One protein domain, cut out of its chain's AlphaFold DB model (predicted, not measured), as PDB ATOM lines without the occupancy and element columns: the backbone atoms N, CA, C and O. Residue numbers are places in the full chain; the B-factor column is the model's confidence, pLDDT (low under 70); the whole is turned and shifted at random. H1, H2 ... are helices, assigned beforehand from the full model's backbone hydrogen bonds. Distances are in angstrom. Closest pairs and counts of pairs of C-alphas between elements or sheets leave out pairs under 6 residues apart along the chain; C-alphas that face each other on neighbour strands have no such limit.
ATOM      1  N   ILE A 301     166.456 129.926 105.661       54.31
ATOM      2  CA  ILE A 301     166.991 130.178 107.006       54.31
ATOM      3  C   ILE A 301     168.412 130.734 106.906       54.31
ATOM      4  O   ILE A 301     169.238 130.246 106.136       54.31
ATOM      5  N   ASN A 302     168.694 131.758 107.713       53.84
ATOM      6  CA  ASN A 302     170.053 132.218 107.974       53.84
ATOM      7  C   ASN A 302     170.732 131.217 108.916       53.84
ATOM      8  O   ASN A 302     170.366 131.112 110.088       53.84
ATOM      9  N   TRP A 303     171.692 130.460 108.396       61.81
ATOM     10  CA  TRP A 303     172.384 129.415 109.142       61.81
ATOM     11  C   TRP A 303     173.402 130.012 110.112       61.81
ATOM     12  O   TRP A 303     174.325 130.713 109.694       61.81
ATOM     13  N   ALA A 304     173.279 129.690 111.402       67.31
ATOM     14  CA  ALA A 304     174.433 129.742 112.291       67.31
ATOM     15  C   ALA A 304     175.324 128.509 112.034       67.31
ATOM     16  O   ALA A 304     174.813 127.473 111.597       67.31
ATOM     17  N   PRO A 305     176.637 128.579 112.301       76.69
ATOM     18  CA  PRO A 305     177.528 127.423 112.220       76.69
ATOM     19  C   PRO A 305     177.069 126.228 113.092       76.69
ATOM     20  O   PRO A 305     176.482 126.442 114.155       76.69
ATOM     21  N   PRO A 306     177.343 124.968 112.695       74.56
ATOM     22  CA  PRO A 306     176.898 123.766 113.422       74.56
ATOM     23  C   PRO A 306     177.501 123.620 114.826       74.56
ATOM     24  O   PRO A 306     176.964 122.900 115.660       74.56
ATOM     25  N   ASP A 307     178.609 124.302 115.100       81.94
ATOM     26  CA  ASP A 307     179.292 124.372 116.393       81.94
ATOM     27  C   ASP A 307     178.707 125.442 117.336       81.94
ATOM     28  O   ASP A 307     179.145 125.552 118.479       81.94
ATOM     29  N   HIS A 308     177.689 126.200 116.910       79.94
ATOM     30  CA  HIS A 308     177.073 127.247 117.732       79.94
ATOM     31  C   HIS A 308     176.357 126.698 118.979       79.94
ATOM     32  O   HIS A 308     176.461 127.266 120.065       79.94
ATOM     33  N   SER A 309     175.579 125.624 118.836       77.62
ATOM     34  CA  SER A 309     174.906 124.936 119.947       77.62
ATOM     35  C   SER A 309     174.500 123.519 119.539       77.62
ATOM     36  O   SER A 309     174.410 123.225 118.348       77.62
ATOM     37  N   LEU A 310     174.180 122.658 120.513       73.19
ATOM     38  CA  LEU A 310     173.690 121.302 120.238       73.19
ATOM     39  C   LEU A 310     172.416 121.315 119.379       73.19
ATOM     40  O   LEU A 310     172.276 120.506 118.467       73.19
ATOM     41  N   ALA A 311     171.509 122.269 119.610       70.00
ATOM     42  CA  ALA A 311     170.318 122.435 118.779       70.00
ATOM     43  C   ALA A 311     170.685 122.753 117.316       70.00
ATOM     44  O   ALA A 311     170.122 122.163 116.398       70.00
ATOM     45  N   TRP A 312     171.674 123.625 117.081       73.38
ATOM     46  CA  TRP A 312     172.165 123.909 115.729       73.38
ATOM     47  C   TRP A 312     172.870 122.709 115.098       73.38
ATOM     48  O   TRP A 312     172.608 122.411 113.937       73.38
ATOM     49  N   ALA A 313     173.695 121.985 115.853       75.25
ATOM     50  CA  ALA A 313     174.307 120.733 115.415       75.25
ATOM     51  C   ALA A 313     173.255 119.725 114.928       75.25
ATOM     52  O   ALA A 313     173.354 119.210 113.815       75.25
ATOM     53  N   LEU A 314     172.207 119.507 115.730       74.50
ATOM     54  CA  LEU A 314     171.096 118.618 115.395       74.50
ATOM     55  C   LEU A 314     170.359 119.081 114.134       74.50
ATOM     56  O   LEU A 314     170.106 118.262 113.252       74.50
ATOM     57  N   ARG A 315     170.088 120.388 114.000       73.12
ATOM     58  CA  ARG A 315     169.505 120.977 112.783       73.12
ATOM     59  C   ARG A 315     170.368 120.720 111.550       73.12
ATOM     60  O   ARG A 315     169.855 120.225 110.553       73.12
ATOM     61  N   HIS A 316     171.669 120.989 111.612       73.56
ATOM     62  CA  HIS A 316     172.586 120.756 110.488       73.56
ATOM     63  C   HIS A 316     172.629 119.284 110.068       73.56
ATOM     64  O   HIS A 316     172.468 118.983 108.885       73.56
ATOM     65  N   CYS A 317     172.773 118.365 111.027       75.88
ATOM     66  CA  CYS A 317     172.761 116.927 110.754       75.88
ATOM     67  C   CYS A 317     171.426 116.471 110.145       75.88
ATOM     68  O   CYS A 317     171.418 115.732 109.159       75.88
ATOM     69  N   TRP A 318     170.304 116.962 110.677       75.06
ATOM     70  CA  TRP A 318     168.972 116.675 110.149       75.06
ATOM     71  C   TRP A 318     168.822 117.120 108.693       75.06
ATOM     72  O   TRP A 318     168.353 116.364 107.844       75.06
ATOM     73  N   CYS A 319     169.274 118.329 108.374       70.50
ATOM     74  CA  CYS A 319     169.126 118.911 107.043       70.50
ATOM     75  C   CYS A 319     170.005 118.219 106.013       70.50
ATOM     76  O   CYS A 319     169.545 117.896 104.917       70.50
ATOM     77  N   ALA A 320     171.247 117.925 106.391       70.50
ATOM     78  CA  ALA A 320     172.163 117.173 105.554       70.50
ATOM     79  C   ALA A 320     171.625 115.773 105.217       70.50
ATOM     80  O   ALA A 320     171.868 115.264 104.122       70.50
ATOM     81  N   TYR A 321     170.861 115.170 106.129       70.00
ATOM     82  CA  TYR A 321     170.203 113.893 105.894       70.00
ATOM     83  C   TYR A 321     168.944 114.002 105.035       70.00
ATOM     84  O   TYR A 321     168.806 113.245 104.079       70.00
ATOM     85  N   VAL A 322     168.033 114.934 105.339       66.44
ATOM     86  CA  VAL A 322     166.802 115.122 104.549       66.44
ATOM     87  C   VAL A 322     167.142 115.453 103.088       66.44
ATOM     88  O   VAL A 322     166.459 114.984 102.178       66.44
ATOM     89  N   ALA A 323     168.230 116.195 102.847       65.12
ATOM     90  CA  ALA A 323     168.730 116.499 101.505       65.12
ATOM     91  C   ALA A 323     169.339 115.278 100.784       65.12
ATOM     92  O   ALA A 323     169.178 115.132  99.573       65.12
ATOM     93  N   ASN A 324     170.010 114.380 101.510       61.41
ATOM     94  CA  ASN A 324     170.685 113.211 100.948       61.41
ATOM     95  C   ASN A 324     169.860 111.942 101.165       61.41
ATOM     96  O   ASN A 324     170.205 111.142 102.026       61.41
ATOM     97  N   GLN A 325     168.832 111.708 100.342       51.34
ATOM     98  CA  GLN A 325     167.887 110.565 100.401       51.34
ATOM     99  C   GLN A 325     168.503 109.136 100.502       51.34
ATOM    100  O   GLN A 325     167.760 108.160 100.562       51.34
ATOM    101  N   ASN A 326     169.834 109.000 100.550       46.38
ATOM    102  CA  ASN A 326     170.620 107.779 100.761       46.38
ATOM    103  C   ASN A 326     171.375 107.726 102.118       46.38
ATOM    104  O   ASN A 326     172.227 106.857 102.304       46.38
ATOM    105  N   GLY A 327     171.140 108.663 103.043       48.28
ATOM    106  CA  GLY A 327     171.906 108.792 104.287       48.28
ATOM    107  C   GLY A 327     171.748 107.604 105.243       48.28
ATOM    108  O   GLY A 327     170.638 107.129 105.490       48.28
ATOM    109  N   GLN A 328     172.861 107.139 105.821       51.72
ATOM    110  CA  GLN A 328     172.833 106.255 106.990       51.72
ATOM    111  C   GLN A 328     172.094 106.957 108.138       51.72
ATOM    112  O   GLN A 328     172.211 108.171 108.311       51.72
ATOM    113  N   ALA A 329     171.304 106.202 108.907       53.38
ATOM    114  CA  ALA A 329     170.678 106.721 110.116       53.38
ATOM    115  C   ALA A 329     171.771 107.270 111.049       53.38
ATOM    116  O   ALA A 329     172.702 106.539 111.365       53.38
ATOM    117  N   PHE A 330     171.671 108.531 111.465       66.81
ATOM    118  CA  PHE A 330     172.565 109.098 112.474       66.81
ATOM    119  C   PHE A 330     171.943 108.885 113.852       66.81
ATOM    120  O   PHE A 330     170.741 109.102 114.035       66.81
ATOM    121  N   ALA A 331     172.738 108.429 114.819       68.75
ATOM    122  CA  ALA A 331     172.245 108.229 116.170       68.75
ATOM    123  C   ALA A 331     172.414 109.508 116.999       68.75
ATOM    124  O   ALA A 331     173.466 110.145 116.978       68.75
ATOM    125  N   LEU A 332     171.379 109.886 117.758       68.94
ATOM    126  CA  LEU A 332     171.375 111.113 118.564       68.94
ATOM    127  C   LEU A 332     172.603 111.203 119.486       68.94
ATOM    128  O   LEU A 332     173.231 112.256 119.582       68.94
ATOM    129  N   PHE A 333     172.990 110.082 120.102       74.56
ATOM    130  CA  PHE A 333     174.160 110.018 120.975       74.56
ATOM    131  C   PHE A 333     175.477 110.312 120.238       74.56
ATOM    132  O   PHE A 333     176.392 110.865 120.841       74.56
ATOM    133  N   GLU A 334     175.585 109.992 118.945       78.81
ATOM    134  CA  GLU A 334     176.780 110.281 118.142       78.81
ATOM    135  C   GLU A 334     176.896 111.776 117.855       78.81
ATOM    136  O   GLU A 334     177.993 112.325 117.932       78.81
ATOM    137  N   ILE A 335     175.772 112.451 117.590       75.94
ATOM    138  CA  ILE A 335     175.736 113.906 117.402       75.94
ATOM    139  C   ILE A 335     176.105 114.617 118.697       75.94
ATOM    140  O   ILE A 335     176.941 115.517 118.673       75.94
ATOM    141  N   VAL A 336     175.513 114.200 119.820       77.12
ATOM    142  CA  VAL A 336     175.829 114.764 121.139       77.12
ATOM    143  C   VAL A 336     177.316 114.577 121.440       77.12
ATOM    144  O   VAL A 336     178.011 115.560 121.681       77.12
ATOM    145  N   ALA A 337     177.839 113.355 121.302       82.06
ATOM    146  CA  ALA A 337     179.250 113.066 121.549       82.06
ATOM    147  C   ALA A 337     180.192 113.829 120.602       82.06
ATOM    148  O   ALA A 337     181.257 114.289 121.015       82.06
ATOM    149  N   ALA A 338     179.829 113.985 119.325       82.12
ATOM    150  CA  ALA A 338     180.614 114.761 118.373       82.12
ATOM    151  C   ALA A 338     180.566 116.261 118.683       82.12
ATOM    152  O   ALA A 338     181.596 116.923 118.585       82.12
ATOM    153  N   PHE A 339     179.412 116.798 119.080       82.69
ATOM    154  CA  PHE A 339     179.267 118.196 119.476       82.69
ATOM    155  C   PHE A 339     180.082 118.508 120.734       82.69
ATOM    156  O   PHE A 339     180.895 119.430 120.717       82.69
ATOM    157  N   GLU A 340     179.952 117.692 121.782       83.19
ATOM    158  CA  GLU A 340     180.723 117.822 123.025       83.19
ATOM    159  C   GLU A 340     182.235 117.701 122.790       83.19
ATOM    160  O   GLU A 340     183.026 118.388 123.433       83.19
ATOM    161  N   ALA A 341     182.648 116.875 121.824       87.12
ATOM    162  CA  ALA A 341     184.044 116.734 121.421       87.12
ATOM    163  C   ALA A 341     184.541 117.830 120.454       87.12
ATOM    164  O   ALA A 341     185.694 117.769 120.027       87.12
ATOM    165  N   GLY A 342     183.701 118.794 120.049       86.12
ATOM    166  CA  GLY A 342     184.056 119.820 119.057       86.12
ATOM    167  C   GLY A 342     184.279 119.276 117.637       86.12
ATOM    168  O   GLY A 342     184.951 119.906 116.824       86.12
ATOM    169  N   ARG A 343     183.730 118.096 117.333       87.75
ATOM    170  CA  ARG A 343     183.899 117.328 116.085       87.75
ATOM    171  C   ARG A 343     182.628 117.232 115.246       87.75
ATOM    172  O   ARG A 343     182.538 116.407 114.346       87.75
ATOM    173  N   ILE A 344     181.625 118.070 115.505       83.31
ATOM    174  CA  ILE A 344     180.334 117.979 114.805       83.31
ATOM    175  C   ILE A 344     180.458 118.090 113.277       83.31
ATOM    176  O   ILE A 344     179.729 117.436 112.537       83.31
ATOM    177  N   ARG A 345     181.433 118.867 112.793       83.44
ATOM    178  CA  ARG A 345     181.703 119.039 111.359       83.44
ATOM    179  C   ARG A 345     182.140 117.738 110.676       83.44
ATOM    180  O   ARG A 345     181.932 117.614 109.475       83.44
ATOM    181  N   ASP A 346     182.672 116.773 111.426       83.75
ATOM    182  CA  ASP A 346     183.088 115.464 110.906       83.75
ATOM    183  C   ASP A 346     181.884 114.588 110.521       83.75
ATOM    184  O   ASP A 346     182.018 113.683 109.698       83.75
ATOM    185  N   LEU A 347     180.705 114.869 111.093       77.25
ATOM    186  CA  LEU A 347     179.453 114.165 110.798       77.25
ATOM    187  C   LEU A 347     178.669 114.786 109.634       77.25
ATOM    188  O   LEU A 347     177.688 114.202 109.176       77.25
ATOM    189  N   LEU A 348     179.070 115.965 109.149       72.62
ATOM    190  CA  LEU A 348     178.375 116.662 108.071       72.62
ATOM    191  C   LEU A 348     179.010 116.330 106.711       72.62
ATOM    192  O   LEU A 348     180.237 116.283 106.591       72.62
TER     193      LEU A 348
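What this domain is: This is residues 301 to 348 of the 354 residues of an uncharacterized protein of Epibacterium ulvae (UniProt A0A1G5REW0). One long helix, H1, forms the backbone of this small domain, and two shorter helices, H2 and H3, gather beside its first part. H2 crosses near the beginning of H1 at a steep tilt, and the short H3 packs on H2. The far end of H1 sticks out with residues 322 to 328, and the link after H1 folds back from there to H2, while residues 301 to 305 lead away from H1 on the side away from H2. The printed part has 48 residues, with three named helices in the order H1, H2, H3 and no named strand, and its class is all helix. It is compact, with a radius of gyration of the C-alphas of 10.1 A and spans of 26 by 26 by 15 A.

Where its parts are: H1, the longest helix, holds residues 310 to 323 and measures 20.0 A from first to last C-alpha; it begins at C-alpha 310 (173.690, 121.302, 120.238) and ends at C-alpha 323 (168.730, 116.499, 101.505). H2 holds residues 332 to 340 and measures 12.3 A. H3 holds residues 344 to 347, measures 5.6 A and ends at C-alpha 347 (179.453, 114.165, 110.798).

How they stand to each other: H1 and H2 touch, and their closest C-alphas, those of Leu 310 and Phe 339, are 6.4 A apart. Their lines stand at a steep tilt of 53 degrees, and they run opposite ways. H2 and H3 touch, and their closest C-alphas, those of Ala 338 and Ile 344, are 4.8 A apart. H1 and H3 are close but not clearly touching; their closest C-alphas, those of Ala 313 and Ile 344, are 6.7 A apart. In H1 and H2 every pair of O i and N i+4 is within hydrogen-bond range. H3, with 4 residues, is too short for such a pair, and its 1 pair of O i and N i+3 is within range.

The domain as a whole: The two C-alphas farthest apart are those of Gln 325 and Ala 341, at 27.2 A, and the first and last printed C-alphas, those of Ile 301 and Leu 348, are 17.7 A apart. The printed part runs from 301 to 348 with no cut. The link from H1 to H2 is short, with 8 residues, the link from H2 to H3 is tight, with 3 residues, and no link is long. Residues 322 to 328, of which 322 and 323 belong to H1, stand free. The mean pLDDT of the printed part is 71.9; residues 301 to 304 and 322 to 332 are under 70.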